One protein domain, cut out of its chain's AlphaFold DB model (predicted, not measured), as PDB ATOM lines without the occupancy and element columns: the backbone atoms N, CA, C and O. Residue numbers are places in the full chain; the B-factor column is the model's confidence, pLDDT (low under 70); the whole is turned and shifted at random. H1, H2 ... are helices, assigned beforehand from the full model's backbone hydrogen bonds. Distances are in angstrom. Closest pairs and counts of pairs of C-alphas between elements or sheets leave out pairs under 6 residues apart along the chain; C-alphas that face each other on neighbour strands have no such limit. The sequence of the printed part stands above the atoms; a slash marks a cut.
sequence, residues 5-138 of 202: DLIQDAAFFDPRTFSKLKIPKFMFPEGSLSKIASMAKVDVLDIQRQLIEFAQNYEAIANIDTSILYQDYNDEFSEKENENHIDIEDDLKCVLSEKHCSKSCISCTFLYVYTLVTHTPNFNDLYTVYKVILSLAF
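What this domain is: This is residues 5 to 138 of the 202 residues of the protein "Dimer_Tnp_hAT domain-containing protein" of Aphis glycines (UniProt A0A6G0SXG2). A helical body has a long loop sticking out at one end: the hairpin of H7 and H8 makes the middle, the kinked H4 crosses H8, and of the short helices H3 packs on H8, H1 on H3 and H2 on H4. H5 and H6 lie by H7 toward that same end, and from the link between them residues 75 to 87 stick out. The printed part has 134 residues with eight named helices, H1 to H8 in that order, and no named strand; its class is all helix, its helix packing mostly crossed. The whole is compact, with a radius of gyration of the C-alphas of 15.9 A, yet elongated, spanning 51 by 29 by 25 A.

How they stand to each other: Start at H4, residues 44 to 61, which has a kink of 41 degrees near residue 55. Its residues 46 to 51 touch H8, residues 121 to 135, about perpendicular at 85 degrees; the closest C-alphas, of Ile 47 and Leu 126, are 5.8 A apart. H8 forms a helical hairpin with H7, residues 106 to 119, at a shallow tilt of 30 degrees, opposite ways; the closest C-alphas, of Val 117 and Phe 123, are 5.7 A apart. Residues 52 to 56 of H4 touch H2, residues 15 to 21, where the closest C-alphas, of Phe 18 and Ala 55, are 5.3 A apart. With its residues 128 to 132, H8 touches H3, residues 34 to 40, closest at the C-alphas of Ala 40 and Val 129, 5.6 A. H3 touches H1, residues 5 to 11, with the C-alphas of Leu 6 and Ile 36 closest at 6.5 A. Residues 107 to 108 of H7 touch H6, residues 93 to 96, closest at the C-alphas of Val 95 and Ser 107, 6.5 A. H7 only just touches H5, residues 66 to 74, with 3 pairs of C-alphas within 8 A; the closest, of Thr 66 and Tyr 112, are 7.7 A apart. In H1, H3 and H7 every O i to N i+4 pair is within hydrogen-bond range; H4 has 12 of 14, H8 9 of 11, H2 0 of 3 with 3 of 4 O i to N i+3 pairs, and H5 0 of 5 with 1 of 6, while H6 is too short for an O i to N i+4 pair.

Where its parts are: Find C-alpha 44 at (65.832, 87.237, 33.491); from there H4 runs 23.4 A to C-alpha 61. H7 measures 20.5 A, and H8 runs 21.8 A to C-alpha 135 at (66.617, 78.812, 50.732).

The domain as a whole: The printed part has no cut; the links H2 to H3 and H5 to H6 are long. Look for low confidence, pLDDT under 70, at residues 24 to 25, 64 to 104 and 137 to 138.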
ATOM      1  N   ASP A   5      57.866  73.968  37.717       78.38
ATOM      2  CA  ASP A   5      58.572  75.067  37.045       78.38
ATOM      3  C   ASP A   5      59.821  75.519  37.821       78.38
ATOM      4  O   ASP A   5      60.882  75.710  37.236       78.38
ATOM      5  N   LEU A   6      59.729  75.657  39.154       80.81
ATOM      6  CA  LEU A   6      60.880  76.059  39.978       80.81
ATOM      7  C   LEU A   6      61.954  74.978  40.031       80.81
ATOM      8  O   LEU A   6      63.134  75.298  40.132       80.81
ATOM      9  N   ILE A   7      61.558  73.705  39.988       78.88
ATOM     10  CA  ILE A   7      62.512  72.594  39.967       78.88
ATOM     11  C   ILE A   7      63.239  72.555  38.624       78.88
ATOM     12  O   ILE A   7      64.450  72.344  38.595       78.88
ATOM     13  N   GLN A   8      62.523  72.788  37.523       82.00
ATOM     14  CA  GLN A   8      63.129  72.902  36.199       82.00
ATOM     15  C   GLN A   8      64.086  74.096  36.124       82.00
ATOM     16  O   GLN A   8      65.211  73.931  35.656       82.00
ATOM     17  N   ASP A   9      63.687  75.255  36.655       84.81
ATOM     18  CA  ASP A   9      64.551  76.433  36.751       84.81
ATOM     19  C   ASP A   9      65.807  76.135  37.587       84.81
ATOM     20  O   ASP A   9      66.926  76.386  37.140       84.81
ATOM     21  N   ALA A  10      65.650  75.533  38.771       83.69
ATOM     22  CA  ALA A  10      66.757  75.181  39.661       83.69
ATOM     23  C   ALA A  10      67.717  74.146  39.047       83.69
ATOM     24  O   ALA A  10      68.921  74.194  39.297       83.69
ATOM     25  N   ALA A  11      67.219  73.240  38.198       84.88
ATOM     26  CA  ALA A  11      68.036  72.226  37.536       84.88
ATOM     27  C   ALA A  11      69.094  72.820  36.586       84.88
ATOM     28  O   ALA A  11      70.117  72.177  36.340       84.88
ATOM     29  N   PHE A  12      68.891  74.040  36.075       85.38
ATOM     30  CA  PHE A  12      69.900  74.738  35.270       85.38
ATOM     31  C   PHE A  12      71.114  75.199  36.085       85.38
ATOM     32  O   PHE A  12      72.191  75.347  35.513       85.38
ATOM     33  N   PHE A  13      70.967  75.380  37.399       86.06
ATOM     34  CA  PHE A  13      72.039  75.804  38.310       86.06
ATOM     35  C   PHE A  13      72.854  74.626  38.863       86.06
ATOM     36  O   PHE A  13      73.836  74.834  39.580       86.06
ATOM     37  N   ASP A  14      72.466  73.393  38.527       83.81
ATOM     38  CA  ASP A  14      73.220  72.188  38.850       83.81
ATOM     39  C   ASP A  14      74.419  72.035  37.892       83.81
ATOM     40  O   ASP A  14      74.224  71.998  36.668       83.81
ATOM     41  N   PRO A  15      75.653  71.865  38.403       80.94
ATOM     42  CA  PRO A  15      76.840  71.643  37.576       80.94
ATOM     43  C   PRO A  15      76.720  70.494  36.583       80.94
ATOM     44  O   PRO A  15      77.339  70.522  35.519       80.94
ATOM     45  N   ARG A  16      75.919  69.471  36.904       81.00
ATOM     46  CA  ARG A  16      75.665  68.322  36.021       81.00
ATOM     47  C   ARG A  16      74.966  68.742  34.727       81.00
ATOM     48  O   ARG A  16      75.085  68.064  33.708       81.00
ATOM     49  N   THR A  17      74.266  69.872  34.750       81.62
ATOM     50  CA  THR A  17      73.562  70.446  33.602       81.62
ATOM     51  C   THR A  17      74.459  71.380  32.783       81.62
ATOM     52  O   THR A  17      74.164  71.627  31.612       81.62
ATOM     53  N   PHE A  18      75.597  71.843  33.318       83.69
ATOM     54  CA  PHE A  18      76.455  72.832  32.650       83.69
ATOM     55  C   PHE A  18      77.021  72.348  31.313       83.69
ATOM     56  O   PHE A  18      77.203  73.155  30.405       83.69
ATOM     57  N   SER A  19      77.203  71.039  31.119       77.00
ATOM     58  CA  SER A  19      77.586  70.478  29.815       77.00
ATOM     59  C   SER A  19      76.608  70.851  28.693       77.00
ATOM     60  O   SER A  19      77.029  71.018  27.552       77.00
ATOM     61  N   LYS A  20      75.316  71.029  29.006       79.00
ATOM     62  CA  LYS A  20      74.287  71.463  28.046       79.00
ATOM     63  C   LYS A  20      74.344  72.970  27.774       79.00
ATOM     64  O   LYS A  20      74.018  73.400  26.676       79.00
ATOM     65  N   LEU A  21      74.793  73.756  28.753       78.38
ATOM     66  CA  LEU A  21      74.930  75.215  28.648       78.38
ATOM     67  C   LEU A  21      76.198  75.638  27.888       78.38
ATOM     68  O   LEU A  21      76.261  76.736  27.344       78.38
ATOM     69  N   LYS A  22      77.201  74.753  27.800       76.75
ATOM     70  CA  LYS A  22      78.442  74.970  27.034       76.75
ATOM     71  C   LYS A  22      78.257  74.933  25.513       76.75
ATOM     72  O   LYS A  22      79.195  75.246  24.782       76.75
ATOM     73  N   ILE A  23      77.084  74.533  25.021       76.19
ATOM     74  CA  ILE A  23      76.819  74.444  23.583       76.19
ATOM     75  C   ILE A  23      76.848  75.868  22.992       76.19
ATOM     76  O   ILE A  23      76.151  76.754  23.497       76.19
ATOM     77  N   PRO A  24      77.637  76.130  21.932       68.62
ATOM     78  CA  PRO A  24      77.707  77.459  21.339       68.62
ATOM     79  C   PRO A  24      76.325  77.892  20.829       68.62
ATOM     80  O   PRO A  24      75.662  77.141  20.116       68.62
ATOM     81  N   LYS A  25      75.916  79.121  21.179       69.12
ATOM     82  CA  LYS A  25      74.578  79.697  20.920       69.12
ATOM     83  C   LYS A  25      73.416  78.993  21.633       69.12
ATOM     84  O   LYS A  25      72.293  79.024  21.132       69.12
ATOM     85  N   PHE A  26      73.657  78.373  22.786       76.19
ATOM     86  CA  PHE A  26      72.561  77.917  23.634       76.19
ATOM     87  C   PHE A  26      71.598  79.078  23.938       76.19
ATOM     88  O   PHE A  26      72.020  80.150  24.369       76.19
ATOM     89  N   MET A  27      70.307  78.848  23.705       73.69
ATOM     90  CA  MET A  27      69.224  79.726  24.131       73.69
ATOM     91  C   MET A  27      68.349  78.956  25.104       73.69
ATOM     92  O   MET A  27      68.003  77.797  24.861       73.69
ATOM     93  N   PHE A  28      67.988  79.616  26.197       81.19
ATOM     94  CA  PHE A  28      67.006  79.073  27.115       81.19
ATOM     95  C   PHE A  28      65.638  78.963  26.419       81.19
ATOM     96  O   PHE A  28      65.302  79.826  25.601       81.19
ATOM     97  N   PRO A  29      64.845  77.920  26.725       81.12
ATOM     98  CA  PRO A  29      63.452  77.850  26.302       81.12
ATOM     99  C   PRO A  29      62.659  79.089  26.739       81.12
ATOM    100  O   PRO A  29      62.967  79.731  27.747       81.12
ATOM    101  N   GLU A  30      61.616  79.424  25.981       74.31
ATOM    102  CA  GLU A  30      60.781  80.588  26.270       74.31
ATOM    103  C   GLU A  30      60.152  80.468  27.670       74.31
ATOM    104  O   GLU A  30      59.581  79.438  28.025       74.31
ATOM    105  N   GLY A  31      60.316  81.506  28.495       76.81
ATOM    106  CA  GLY A  31      59.831  81.531  29.878       76.81
ATOM    107  C   GLY A  31      60.731  80.850  30.922       76.81
ATOM    108  O   GLY A  31      60.419  80.935  32.111       76.81
ATOM    109  N   SER A  32      61.855  80.232  30.539       82.25
ATOM    110  CA  SER A  32      62.808  79.659  31.505       82.25
ATOM    111  C   SER A  32      63.422  80.723  32.418       82.25
ATOM    112  O   SER A  32      63.752  81.823  31.971       82.25
ATOM    113  N   LEU A  33      63.615  80.368  33.690       84.44
ATOM    114  CA  LEU A  33      64.142  81.218  34.765       84.44
ATOM    115  C   LEU A  33      63.238  82.390  35.170       84.44
ATOM    116  O   LEU A  33      63.575  83.123  36.096       84.44
ATOM    117  N   SER A  34      62.076  82.567  34.535       84.75
ATOM    118  CA  SER A  34      61.160  83.675  34.839       84.75
ATOM    119  C   SER A  34      60.645  83.629  36.280       84.75
ATOM    120  O   SER A  34      60.559  84.656  36.958       84.75
ATOM    121  N   LYS A  35      60.353  82.425  36.782       84.56
ATOM    122  CA  LYS A  35      59.791  82.225  38.116       84.56
ATOM    123  C   LYS A  35      60.838  82.498  39.181       84.56
ATOM    124  O   LYS A  35      60.578  83.271  40.102       84.56
ATOM    125  N   ILE A  36      62.039  81.949  39.018       84.88
ATOM    126  CA  ILE A  36      63.123  82.166  39.977       84.88
ATOM    127  C   ILE A  36      63.641  83.609  39.962       84.88
ATOM    128  O   ILE A  36      63.893  84.177  41.024       84.88
ATOM    129  N   ALA A  37      63.688  84.243  38.786       87.31
ATOM    130  CA  ALA A  37      64.040  85.652  38.638       87.31
ATOM    131  C   ALA A  37      63.044  86.565  39.363       87.31
ATOM    132  O   ALA A  37      63.446  87.474  40.088       87.31
ATOM    133  N   SER A  38      61.741  86.274  39.249       87.44
ATOM    134  CA  SER A  38      60.702  87.027  39.960       87.44
ATOM    135  C   SER A  38      60.834  86.919  41.486       87.44
ATOM    136  O   SER A  38      60.641  87.910  42.191       87.44
ATOM    137  N   MET A  39      61.225  85.748  42.005       85.19
ATOM    138  CA  MET A  39      61.447  85.533  43.440       85.19
ATOM    139  C   MET A  39      62.706  86.248  43.936       85.19
ATOM    140  O   MET A  39      62.698  86.829  45.020       85.19
ATOM    141  N   ALA A  40      63.770  86.233  43.133       86.62
ATOM    142  CA  ALA A  40      65.032  86.900  43.433       86.62
ATOM    143  C   ALA A  40      65.022  88.414  43.127       86.62
ATOM    144  O   ALA A  40      65.948  89.110  43.532       86.62
ATOM    145  N   LYS A  41      63.963  88.936  42.482       89.88
ATOM    146  CA  LYS A  41      63.812  90.342  42.052       89.88
ATOM    147  C   LYS A  41      64.949  90.822  41.143       89.88
ATOM    148  O   LYS A  41      65.454  91.929  41.305       89.88
ATOM    149  N   VAL A  42      65.330  89.981  40.190       88.75
ATOM    150  CA  VAL A  42      66.429  90.215  39.242       88.75
ATOM    151  C   VAL A  42      65.939  90.050  37.806       88.75
ATOM    152  O   VAL A  42      64.893  89.439  37.568       88.75
ATOM    153  N   ASP A  43      66.678  90.605  36.849       89.56
ATOM    154  CA  ASP A  43      66.325  90.520  35.433       89.56
ATOM    155  C   ASP A  43      66.651  89.136  34.843       89.56
ATOM    156  O   ASP A  43      67.723  88.567  35.066       89.56
ATOM    157  N   VAL A  44      65.709  88.583  34.074       87.88
ATOM    158  CA  VAL A  44      65.832  87.237  33.491       87.88
ATOM    159  C   VAL A  44      66.997  87.165  32.501       87.88
ATOM    160  O   VAL A  44      67.717  86.167  32.486       87.88
ATOM    161  N   LEU A  45      67.205  88.200  31.683       86.69
ATOM    162  CA  LEU A  45      68.259  88.219  30.667       86.69
ATOM    163  C   LEU A  45      69.639  88.323  31.319       86.69
ATOM    164  O   LEU A  45      70.579  87.660  30.873       86.69
ATOM    165  N   ASP A  46      69.752  89.104  32.394       87.56
ATOM    166  CA  ASP A  46      71.000  89.236  33.146       87.56
ATOM    167  C   ASP A  46      71.404  87.920  33.823       87.56
ATOM    168  O   ASP A  46      72.564  87.514  33.707       87.56
ATOM    169  N   ILE A  47      70.457  87.196  34.435       88.62
ATOM    170  CA  ILE A  47      70.726  85.864  35.001       88.62
ATOM    171  C   ILE A  47      71.134  84.880  33.906       88.62
ATOM    172  O   ILE A  47      72.108  84.151  34.075       88.62
ATOM    173  N   GLN A  48      70.400  84.836  32.788       88.75
ATOM    174  CA  GLN A  48      70.700  83.920  31.686       88.75
ATOM    175  C   GLN A  48      72.114  84.151  31.143       88.75
ATOM    176  O   GLN A  48      72.857  83.189  30.940       88.75
ATOM    177  N   ARG A  49      72.510  85.419  30.965       87.69
ATOM    178  CA  ARG A  49      73.868  85.793  30.551       87.69
ATOM    179  C   ARG A  49      74.907  85.332  31.574       87.69
ATOM    180  O   ARG A  49      75.823  84.598  31.206       87.69
ATOM    181  N   GLN A  50      74.740  85.707  32.844       87.69
ATOM    182  CA  GLN A  50      75.683  85.363  33.917       87.69
ATOM    183  C   GLN A  50      75.827  83.847  34.087       87.69
ATOM    184  O   GLN A  50      76.936  83.348  34.269       87.69
ATOM    185  N   LEU A  51      74.725  83.101  33.987       87.81
ATOM    186  CA  LEU A  51      74.721  81.648  34.115       87.81
ATOM    187  C   LEU A  51      75.450  80.966  32.952       87.81
ATOM    188  O   LEU A  51      76.204  80.024  33.186       87.81
ATOM    189  N   ILE A  52      75.271  81.436  31.712       87.44
ATOM    190  CA  ILE A  52      76.002  80.906  30.550       87.44
ATOM    191  C   ILE A  52      77.503  81.181  30.692       87.44
ATOM    192  O   ILE A  52      78.308  80.260  30.551       87.44
ATOM    193  N   GLU A  53      77.881  82.423  31.005       87.19
ATOM    194  CA  GLU A  53      79.282  82.818  31.195       87.19
ATOM    195  C   GLU A  53      79.946  82.017  32.324       87.19
ATOM    196  O   GLU A  53      81.075  81.535  32.185       87.19
ATOM    197  N   PHE A  54      79.229  81.811  33.429       87.38
ATOM    198  CA  PHE A  54      79.697  81.003  34.548       87.38
ATOM    199  C   PHE A  54      79.841  79.524  34.169       87.38
ATOM    200  O   PHE A  54      80.891  78.930  34.404       87.38
ATOM    201  N   ALA A  55      78.833  78.926  33.527       86.62
ATOM    202  CA  ALA A  55      78.854  77.516  33.131       86.62
ATOM    203  C   ALA A  55      79.976  77.199  32.126       86.62
ATOM    204  O   ALA A  55      80.578  76.122  32.178       86.62
ATOM    205  N   GLN A  56      80.291  78.138  31.229       85.38
ATOM    206  CA  GLN A  56      81.410  78.018  30.289       85.38
ATOM    207  C   GLN A  56      82.762  77.999  31.008       85.38
ATOM    208  O   GLN A  56      83.612  77.167  30.687       85.38
ATOM    209  N   ASN A  57      82.929  78.848  32.023       84.56
ATOM    210  CA  ASN A  57      84.176  78.983  32.778       84.56
ATOM    211  C   ASN A  57      84.258  78.075  34.016       84.56
ATOM    212  O   ASN A  57      85.283  78.052  34.699       84.56
ATOM    213  N   TYR A  58      83.211  77.293  34.300       84.19
ATOM    214  CA  TYR A  58      83.077  76.534  35.544       84.19
ATOM    215  C   TYR A  58      84.244  75.585  35.818       84.19
ATOM    216  O   TYR A  58      84.679  75.474  36.953       84.19
ATOM    217  N   GLU A  59      84.791  74.916  34.800       81.25
ATOM    218  CA  GLU A  59      85.923  73.995  34.993       81.25
ATOM    219  C   GLU A  59      87.199  74.716  35.441       81.25
ATOM    220  O   GLU A  59      87.949  74.180  36.254       81.25
ATOM    221  N   ALA A  60      87.430  75.937  34.950       80.25
ATOM    222  CA  ALA A  60      88.557  76.756  35.383       80.25
ATOM    223  C   ALA A  60      88.354  77.246  36.823       80.25
ATOM    224  O   ALA A  60      89.280  77.200  37.628       80.25
ATOM    225  N   ILE A  61      87.124  77.644  37.163       77.88
ATOM    226  CA  ILE A  61      86.754  78.136  38.495       77.88
ATOM    227  C   ILE A  61      86.772  77.001  39.533       77.88
ATOM    228  O   ILE A  61      87.318  77.158  40.618       77.88
ATOM    229  N   ALA A  62      86.252  75.822  39.192       74.94
ATOM    230  CA  ALA A  62      86.189  74.657  40.079       74.94
ATOM    231  C   ALA A  62      87.557  73.986  40.317       74.94
ATOM    232  O   ALA A  62      87.657  72.993  41.046       74.94
ATOM    233  N   ASN A  63      88.614  74.478  39.670       70.62
ATOM    234  CA  ASN A  63      89.999  74.102  39.945       70.62
ATOM    235  C   ASN A  63      90.693  75.062  40.918       70.62
ATOM    236  O   ASN A  63      91.817  74.777  41.325       70.62
ATOM    237  N   ILE A  64      90.039  76.162  41.303       69.31
ATOM    238  CA  ILE A  64      90.516  77.046  42.363       69.31
ATOM    239  C   ILE A  64      90.384  76.303  43.695       69.31
ATOM    240  O   ILE A  64      89.339  75.715  43.991       69.31
ATOM    241  N   ASP A  65      91.460  76.312  44.477       59.25
ATOM    242  CA  ASP A  65      91.484  75.720  45.808       59.25
ATOM    243  C   ASP A  65      90.680  76.603  46.775       59.25
ATOM    244  O   ASP A  65      91.100  77.692  47.163       59.25
ATOM    245  N   THR A  66      89.470  76.155  47.110       58.06
ATOM    246  CA  THR A  66      88.514  76.852  47.984       58.06
ATOM    247  C   THR A  66      88.805  76.657  49.470       58.06
ATOM    248  O   THR A  66      88.095  77.219  50.303       58.06
ATOM    249  N   SER A  67      89.862  75.917  49.826       54.97
ATOM    250  CA  SER A  67      90.312  75.741  51.215       54.97
ATOM    251  C   SER A  67      90.612  77.066  51.934       54.97
ATOM    252  O   SER A  67      90.497  77.137  53.154       54.97
ATOM    253  N   ILE A  68      90.891  78.139  51.188       51.53
ATOM    254  CA  ILE A  68      91.159  79.489  51.713       51.53
ATOM    255  C   ILE A  68      89.884  80.169  52.268       51.53
ATOM    256  O   ILE A  68      89.971  81.061  53.101       51.53
ATOM    257  N   LEU A  69      88.681  79.740  51.863       50.19
ATOM    258  CA  LEU A  69      87.410  80.400  52.224       50.19
ATOM    259  C   LEU A  69      86.826  79.936  53.566       50.19
ATOM    260  O   LEU A  69      85.930  80.582  54.102       50.19
ATOM    261  N   TYR A  70      87.317  78.818  54.105       49.22
ATOM    262  CA  TYR A  70      86.837  78.252  55.369       49.22
ATOM    263  C   TYR A  70      87.417  78.947  56.605       49.22
ATOM    264  O   TYR A  70      86.911  78.737  57.705       49.22
ATOM    265  N   GLN A  71      88.457  79.772  56.455       45.75
ATOM    266  CA  GLN A  71      89.004  80.521  57.588       45.75
ATOM    267  C   GLN A  71      88.094  81.689  57.996       45.75
ATOM    268  O   GLN A  71      87.913  81.902  59.188       45.75
ATOM    269  N   ASP A  72      87.427  82.351  57.045       42.22
ATOM    270  CA  ASP A  72      86.588  83.523  57.346       42.22
ATOM    271  C   ASP A  72      85.158  83.171  57.801       42.22
ATOM    272  O   ASP A  72      84.492  83.992  58.424       42.22
ATOM    273  N   TYR A  73      84.658  81.961  57.509       41.84
ATOM    274  CA  TYR A  73      83.294  81.543  57.889       41.84
ATOM    275  C   TYR A  73      83.211  80.919  59.293       41.84
ATOM    276  O   TYR A  73      82.125  80.818  59.862       41.84
ATOM    277  N   ASN A  74      84.348  80.494  59.855       40.03
ATOM    278  CA  ASN A  74      84.391  79.865  61.176       40.03
ATOM    279  C   ASN A  74      84.382  80.887  62.326       40.03
ATOM    280  O   ASN A  74      83.820  80.588  63.378       40.03
ATOM    281  N   ASP A  75      84.886  82.109  62.131       35.56
ATOM    282  CA  ASP A  75      85.042  83.070  63.238       35.56
ATOM    283  C   ASP A  75      83.718  83.617  63.813       35.56
ATOM    284  O   ASP A  75      83.696  84.067  64.957       35.56
ATOM    285  N   GLU A  76      82.589  83.530  63.097       36.62
ATOM    286  CA  GLU A  76      81.283  83.968  63.633       36.62
ATOM    287  C   GLU A  76      80.379  82.829  64.142       36.62
ATOM    288  O   GLU A  76      79.363  83.114  64.781       36.62
ATOM    289  N   PHE A  77      80.718  81.548  63.923       36.53
ATOM    290  CA  PHE A  77      79.830  80.427  64.291       36.53
ATOM    291  C   PHE A  77      80.485  79.284  65.088       36.53
ATOM    292  O   PHE A  77      79.757  78.456  65.638       36.53
ATOM    293  N   SER A  78      81.819  79.212  65.208       34.91
ATOM    294  CA  SER A  78      82.485  78.037  65.805       34.91
ATOM    295  C   SER A  78      82.913  78.158  67.272       34.91
ATOM    296  O   SER A  78      83.546  77.240  67.788       34.91
ATOM    297  N   GLU A  79      82.555  79.211  68.007       35.22
ATOM    298  CA  GLU A  79      82.796  79.237  69.457       35.22
ATOM    299  C   GLU A  79      81.563  78.785  70.248       35.22
ATOM    300  O   GLU A  79      80.854  79.602  70.839       35.22
ATOM    301  N   LYS A  80      81.322  77.461  70.252       35.47
ATOM    302  CA  LYS A  80      80.856  76.620  71.388       35.47
ATOM    303  C   LYS A  80      80.228  75.315  70.885       35.47
ATOM    304  O   LYS A  80      79.018  75.098  70.982       35.47
ATOM    305  N   GLU A  81      81.065  74.395  70.416       34.97
ATOM    306  CA  GLU A  81      80.688  72.983  70.350       34.97
ATOM    307  C   GLU A  81      80.577  72.424  71.778       34.97
ATOM    308  O   GLU A  81      81.566  72.085  72.419       34.97
ATOM    309  N   ASN A  82      79.353  72.344  72.304       33.97
ATOM    310  CA  ASN A  82      79.035  71.404  73.378       33.97
ATOM    311  C   ASN A  82      78.543  70.108  72.726       33.97
ATOM    312  O   ASN A  82      77.549  70.136  71.999       33.97
ATOM    313  N   GLU A  83      79.230  69.003  73.026       38.06
ATOM    314  CA  GLU A  83      79.016  67.615  72.585       38.06
ATOM    315  C   GLU A  83      77.562  67.124  72.715       38.06
ATOM    316  O   GLU A  83      77.202  66.328  73.576       38.06
ATOM    317  N   ASN A  84      76.687  67.571  71.826       35.59
ATOM    318  CA  ASN A  84      75.373  66.987  71.633       35.59
ATOM    319  C   ASN A  84      75.180  66.854  70.137       35.59
ATOM    320  O   ASN A  84      74.852  67.852  69.502       35.59
ATOM    321  N   HIS A  85      75.410  65.640  69.622       40.94
ATOM    322  CA  HIS A  85      75.107  65.186  68.262       40.94
ATOM    323  C   HIS A  85      74.047  66.064  67.587       40.94
ATOM    324  O   HIS A  85      72.843  65.896  67.792       40.94
ATOM    325  N   ILE A  86      74.514  67.041  66.814       39.44
ATOM    326  CA  ILE A  86      73.678  67.766  65.877       39.44
ATOM    327  C   ILE A  86      73.645  66.843  64.667       39.44
ATOM    328  O   ILE A  86      74.662  66.668  63.996       39.44
ATOM    329  N   ASP A  87      72.504  66.206  64.414       38.38
ATOM    330  CA  ASP A  87      72.218  65.674  63.083       38.38
ATOM    331  C   ASP A  87      72.085  66.891  62.160       38.38
ATOM    332  O   ASP A  87      70.989  67.392  61.908       38.38
ATOM    333  N   ILE A  88      73.230  67.438  61.743       42.31
ATOM    334  CA  ILE A  88      73.308  68.464  60.710       42.31
ATOM    335  C   ILE A  88      72.659  67.840  59.480       42.31
ATOM    336  O   ILE A  88      73.042  66.739  59.074       42.31
ATOM    337  N   GLU A  89      71.651  68.515  58.928       47.25
ATOM    338  CA  GLU A  89      70.956  68.076  57.722       47.25
ATOM    339  C   GLU A  89      71.980  67.633  56.666       47.25
ATOM    340  O   GLU A  89      72.909  68.379  56.341       47.25
ATOM    341  N   ASP A  90      71.824  66.416  56.127       43.97
ATOM    342  CA  ASP A  90      72.729  65.863  55.102       43.97
ATOM    343  C   ASP A  90      72.886  66.813  53.891       43.97
ATOM    344  O   ASP A  90      73.910  66.775  53.209       43.97
ATOM    345  N   ASP A  91      71.917  67.711  53.672       42.50
ATOM    346  CA  ASP A  91      71.920  68.729  52.617       42.50
ATOM    347  C   ASP A  91      72.884  69.910  52.899       42.50
ATOM    348  O   ASP A  91      73.454  70.470  51.959       42.50
ATOM    349  N   LEU A  92      73.145  70.257  54.172       44.66
ATOM    350  CA  LEU A  92      74.144  71.269  54.581       44.66
ATOM    351  C   LEU A  92      75.527  70.680  54.863       44.66
ATOM    352  O   LEU A  92      76.523  71.405  54.890       44.66
ATOM    353  N   LYS A  93      75.616  69.359  55.027       48.09
ATOM    354  CA  LYS A  93      76.867  68.641  55.299       48.09
ATOM    355  C   LYS A  93      77.972  68.971  54.301       48.09
ATOM    356  O   LYS A  93      79.137  69.006  54.670       48.09
ATOM    357  N   CYS A  94      77.615  69.271  53.055       52.12
ATOM    358  CA  CYS A  94      78.590  69.606  52.027       52.12
ATOM    359  C   CYS A  94      79.226  71.002  52.176       52.12
ATOM    360  O   CYS A  94      80.314  71.219  51.650       52.12
ATOM    361  N   VAL A  95      78.553  71.939  52.850       49.06
ATOM    362  CA  VAL A  95      79.068  73.295  53.116       49.06
ATOM    363  C   VAL A  95      79.968  73.307  54.354       49.06
ATOM    364  O   VAL A  95      80.817  74.176  54.475       49.06
ATOM    365  N   LEU A  96      79.797  72.336  55.260       47.19
ATOM    366  CA  LEU A  96      80.469  72.289  56.565       47.19
ATOM    367  C   LEU A  96      81.525  71.180  56.682       47.19
ATOM    368  O   LEU A  96      82.313  71.179  57.622       47.19
ATOM    369  N   SER A  97      81.558  70.212  55.763       48.50
ATOM    370  CA  SER A  97      82.566  69.155  55.796       48.50
ATOM    371  C   SER A  97      83.833  69.576  55.057       48.50
ATOM    372  O   SER A  97      83.780  69.852  53.860       48.50
ATOM    373  N   GLU A  98      84.986  69.449  55.717       47.81
ATOM    374  CA  GLU A  98      86.344  69.580  55.143       47.81
ATOM    375  C   GLU A  98      86.594  68.694  53.899       47.81
ATOM    376  O   GLU A  98      87.605  68.818  53.210       47.81
ATOM    377  N   LYS A  99      85.667  67.782  53.582       48.84
ATOM    378  CA  LYS A  99      85.655  66.969  52.367       48.84
ATOM    379  C   LYS A  99      84.548  67.455  51.440       48.84
ATOM    380  O   LYS A  99      83.418  66.987  51.535       48.84
ATOM    381  N   HIS A 100      84.895  68.351  50.516       52.75
ATOM    382  CA  HIS A 100      84.028  68.733  49.400       52.75
ATOM    383  C   HIS A 100      83.378  67.477  48.796       52.75
ATOM    384  O   HIS A 100      84.077  66.587  48.295       52.75
ATOM    385  N   CYS A 101      82.041  67.401  48.814       58.03
ATOM    386  CA  CYS A 101      81.346  66.489  47.912       58.03
ATOM    387  C   CYS A 101      81.846  66.820  46.504       58.03
ATOM    388  O   CYS A 101      82.059  67.992  46.182       58.03
ATOM    389  N   SER A 102      82.100  65.784  45.704       56.69
ATOM    390  CA  SER A 102      82.516  65.873  44.300       56.69
ATOM    391  C   SER A 102      81.936  67.121  43.631       56.69
ATOM    392  O   SER A 102      80.743  67.361  43.809       56.69
ATOM    393  N   LYS A 103      82.766  67.880  42.888       64.12
ATOM    394  CA  LYS A 103      82.565  69.203  42.228       64.12
ATOM    395  C   LYS A 103      81.248  69.425  41.441       64.12
ATOM    396  O   LYS A 103      81.116  70.384  40.689       64.12
ATOM    397  N   SER A 104      80.288  68.524  41.550       66.56
ATOM    398  CA  SER A 104      78.998  68.442  40.893       66.56
ATOM    399  C   SER A 104      77.801  68.789  41.794       66.56
ATOM    400  O   SER A 104      76.685  68.410  41.456       66.56
ATOM    401  N   CYS A 105      78.003  69.419  42.958       76.50
ATOM    402  CA  CYS A 105      76.930  69.723  43.912       76.50
ATOM    403  C   CYS A 105      76.535  71.213  43.896       76.50
ATOM    404  O   CYS A 105      77.416  72.066  43.839       76.50
ATOM    405  N   ILE A 106      75.234  71.533  43.995       78.62
ATOM    406  CA  ILE A 106      74.714  72.922  43.949       78.62
ATOM    407  C   ILE A 106      75.310  73.786  45.073       78.62
ATOM    408  O   ILE A 106      75.722  74.918  44.827       78.62
ATOM    409  N   SER A 107      75.427  73.248  46.290       75.94
ATOM    410  CA  SER A 107      76.017  73.960  47.435       75.94
ATOM    411  C   SER A 107      77.503  74.287  47.221       75.94
ATOM    412  O   SER A 107      77.971  75.358  47.592       75.94
ATOM    413  N   CYS A 108      78.239  73.400  46.548       76.38
ATOM    414  CA  CYS A 108      79.635  73.596  46.164       76.38
ATOM    415  C   CYS A 108      79.749  74.719  45.125       76.38
ATOM    416  O   CYS A 108      80.640  75.558  45.188       76.38
ATOM    417  N   THR A 109      78.820  74.741  44.166       81.19
ATOM    418  CA  THR A 109      78.739  75.770  43.127       81.19
ATOM    419  C   THR A 109      78.493  77.146  43.706       81.19
ATOM    420  O   THR A 109      79.127  78.107  43.277       81.19
ATOM    421  N   PHE A 110      77.626  77.233  44.713       83.12
ATOM    422  CA  PHE A 110      77.385  78.476  45.426       83.12
ATOM    423  C   PHE A 110      78.656  79.044  46.061       83.12
ATOM    424  O   PHE A 110      78.878  80.247  45.956       83.12
ATOM    425  N   LEU A 111      79.519  78.203  46.643       77.44
ATOM    426  CA  LEU A 111      80.786  78.660  47.222       77.44
ATOM    427  C   LEU A 111      81.678  79.330  46.167       77.44
ATOM    428  O   LEU A 111      82.185  80.423  46.398       77.44
ATOM    429  N   TYR A 112      81.794  78.734  44.976       79.69
ATOM    430  CA  TYR A 112      82.536  79.347  43.871       79.69
ATOM    431  C   TYR A 112      81.920  80.678  43.419       79.69
ATOM    432  O   TYR A 112      82.643  81.638  43.167       79.69
ATOM    433  N   VAL A 113      80.588  80.761  43.333       81.69
ATOM    434  CA  VAL A 113      79.883  82.005  42.977       81.69
ATOM    435  C   VAL A 113      80.106  83.088  44.036       81.69
ATOM    436  O   VAL A 113      80.344  84.240  43.683       81.69
ATOM    437  N   TYR A 114      80.084  82.725  45.318       80.44
ATOM    438  CA  TYR A 114      80.370  83.636  46.424       80.44
ATOM    439  C   TYR A 114      81.776  84.240  46.303       80.44
ATOM    440  O   TYR A 114      81.917  85.461  46.320       80.44
ATOM    441  N   THR A 115      82.798  83.412  46.068       75.31
ATOM    442  CA  THR A 115      84.179  83.876  45.844       75.31
ATOM    443  C   THR A 115      84.312  84.769  44.616       75.31
ATOM    444  O   THR A 115      85.083  85.721  44.608       75.31
ATOM    445  N   LEU A 116      83.574  84.489  43.543       76.25
ATOM    446  CA  LEU A 116      83.622  85.346  42.360       76.25
ATOM    447  C   LEU A 116      83.021  86.721  42.634       76.25
ATOM    448  O   LEU A 116      83.580  87.718  42.185       76.25
ATOM    449  N   VAL A 117      81.924  86.787  43.390       79.69
ATOM    450  CA  VAL A 117      81.278  88.056  43.743       79.69
ATOM    451  C   VAL A 117      82.146  88.915  44.656       79.69
ATOM    452  O   VAL A 117      82.180  90.133  44.473       79.69
ATOM    453  N   THR A 118      82.895  88.320  45.590       70.19
ATOM    454  CA  THR A 118      83.811  89.089  46.451       70.19
ATOM    455  C   THR A 118      84.932  89.759  45.653       70.19
ATOM    456  O   THR A 118      85.385  90.840  46.028       70.19
ATOM    457  N   HIS A 119      85.349  89.168  44.529       70.62
ATOM    458  CA  HIS A 119      86.394  89.719  43.665       70.62
ATOM    459  C   HIS A 119      85.868  90.519  42.465       70.62
ATOM    460  O   HIS A 119      86.605  91.333  41.905       70.62
ATOM    461  N   THR A 120      84.635  90.296  42.006       71.44
ATOM    462  CA  THR A 120      84.079  90.945  40.809       71.44
ATOM    463  C   THR A 120      82.549  91.065  40.892       71.44
ATOM    464  O   THR A 120      81.857  90.055  41.002       71.44
ATOM    465  N   PRO A 121      81.969  92.271  40.734       73.62
ATOM    466  CA  PRO A 121      80.526  92.493  40.896       73.62
ATOM    467  C   PRO A 121      79.655  91.924  39.758       73.62
ATOM    468  O   PRO A 121      78.430  92.021  39.810       73.62
ATOM    469  N   ASN A 122      80.254  91.330  38.724       76.00
ATOM    470  CA  ASN A 122      79.562  90.879  37.512       76.00
ATOM    471  C   ASN A 122      78.610  89.685  37.735       76.00
ATOM    472  O   ASN A 122      77.829  89.383  36.839       76.00
ATOM    473  N   PHE A 123      78.661  89.026  38.900       82.12
ATOM    474  CA  PHE A 123      77.867  87.829  39.223       82.12
ATOM    475  C   PHE A 123      76.858  88.036  40.373       82.12
ATOM    476  O   PHE A 123      76.412  87.073  40.998       82.12
ATOM    477  N   ASN A 124      76.503  89.286  40.690       84.75
ATOM    478  CA  ASN A 124      75.620  89.613  41.818       84.75
ATOM    479  C   ASN A 124      74.201  89.028  41.689       84.75
ATOM    480  O   ASN A 124      73.628  88.569  42.686       84.75
ATOM    481  N   ASP A 125      73.637  89.014  40.479       87.19
ATOM    482  CA  ASP A 125      72.296  88.464  40.258       87.19
ATOM    483  C   ASP A 125      72.326  86.943  40.368       87.19
ATOM    484  O   ASP A 125      71.489  86.353  41.052       87.19
ATOM    485  N   LEU A 126      73.356  86.312  39.793       87.44
ATOM    486  CA  LEU A 126      73.601  84.879  39.925       87.44
ATOM    487  C   LEU A 126      73.727  84.469  41.400       87.44
ATOM    488  O   LEU A 126      73.075  83.521  41.837       87.44
ATOM    489  N   TYR A 127      74.495  85.217  42.195       87.19
ATOM    490  CA  TYR A 127      74.623  84.996  43.638       87.19
ATOM    491  C   TYR A 127      73.287  85.119  44.379       87.19
ATOM    492  O   TYR A 127      72.966  84.300  45.245       87.19
ATOM    493  N   THR A 128      72.479  86.118  44.029       86.75
ATOM    494  CA  THR A 128      71.156  86.316  44.633       86.75
ATOM    495  C   THR A 128      70.217  85.157  44.308       86.75
ATOM    496  O   THR A 128      69.529  84.661  45.202       86.75
ATOM    497  N   VAL A 129      70.244  84.655  43.073       88.12
ATOM    498  CA  VAL A 129      69.458  83.485  42.667       88.12
ATOM    499  C   VAL A 129      69.916  82.220  43.390       88.12
ATOM    500  O   VAL A 129      69.066  81.492  43.899       88.12
ATOM    501  N   TYR A 130      71.224  81.974  43.523       86.38
ATOM    502  CA  TYR A 130      71.711  80.826  44.297       86.38
ATOM    503  C   TYR A 130      71.272  80.880  45.765       86.38
ATOM    504  O   TYR A 130      70.892  79.848  46.313       86.38
ATOM    505  N   LYS A 131      71.250  82.064  46.397       84.69
ATOM    506  CA  LYS A 131      70.696  82.214  47.754       84.69
ATOM    507  C   LYS A 131      69.222  81.821  47.814       84.69
ATOM    508  O   LYS A 131      68.824  81.119  48.740       84.69
ATOM    509  N   VAL A 132      68.420  82.241  46.833       85.19
ATOM    510  CA  VAL A 132      67.004  81.847  46.750       85.19
ATOM    511  C   VAL A 132      66.875  80.338  46.570       85.19
ATOM    512  O   VAL A 132      66.135  79.720  47.322       85.19
ATOM    513  N   ILE A 133      67.633  79.732  45.652       83.38
ATOM    514  CA  ILE A 133      67.656  78.276  45.432       83.38
ATOM    515  C   ILE A 133      67.982  77.540  46.732       83.38
ATOM    516  O   ILE A 133      67.218  76.680  47.149       83.38
ATOM    517  N   LEU A 134      69.067  77.899  47.415       77.38
ATOM    518  CA  LEU A 134      69.463  77.235  48.661       77.38
ATOM    519  C   LEU A 134      68.475  77.464  49.814       77.38
ATOM    520  O   LEU A 134      68.411  76.653  50.730       77.38
ATOM    521  N   SER A 135      67.682  78.537  49.759       77.62
ATOM    522  CA  SER A 135      66.617  78.812  50.732       77.62
ATOM    523  C   SER A 135      65.310  78.073  50.419       77.62
ATOM    524  O   SER A 135      64.412  78.016  51.259       77.62
ATOM    525  N   LEU A 136      65.157  77.533  49.205       75.94
ATOM    526  CA  LEU A 136      63.971  76.788  48.801       75.94
ATOM    527  C   LEU A 136      64.085  75.330  49.260       75.94
ATOM    528  O   LEU A 136      64.963  74.583  48.836       75.94
ATOM    529  N   ALA A 137      63.116  74.883  50.059       63.38
ATOM    530  CA  ALA A 137      62.934  73.465  50.350       63.38
ATOM    531  C   ALA A 137      62.358  72.747  49.113       63.38
ATOM    532  O   ALA A 137      61.146  72.558  48.994       63.38
ATOM    533  N   PHE A 138      63.216  72.373  48.156       61.56
ATOM    534  CA  PHE A 138      62.786  71.677  46.932       61.56
ATOM    535  C   PHE A 138      62.237  70.273  47.198       61.56
ATOM    536  O   PHE A 138      61.423  69.777  46.420       61.56
TER     537      PHE A 138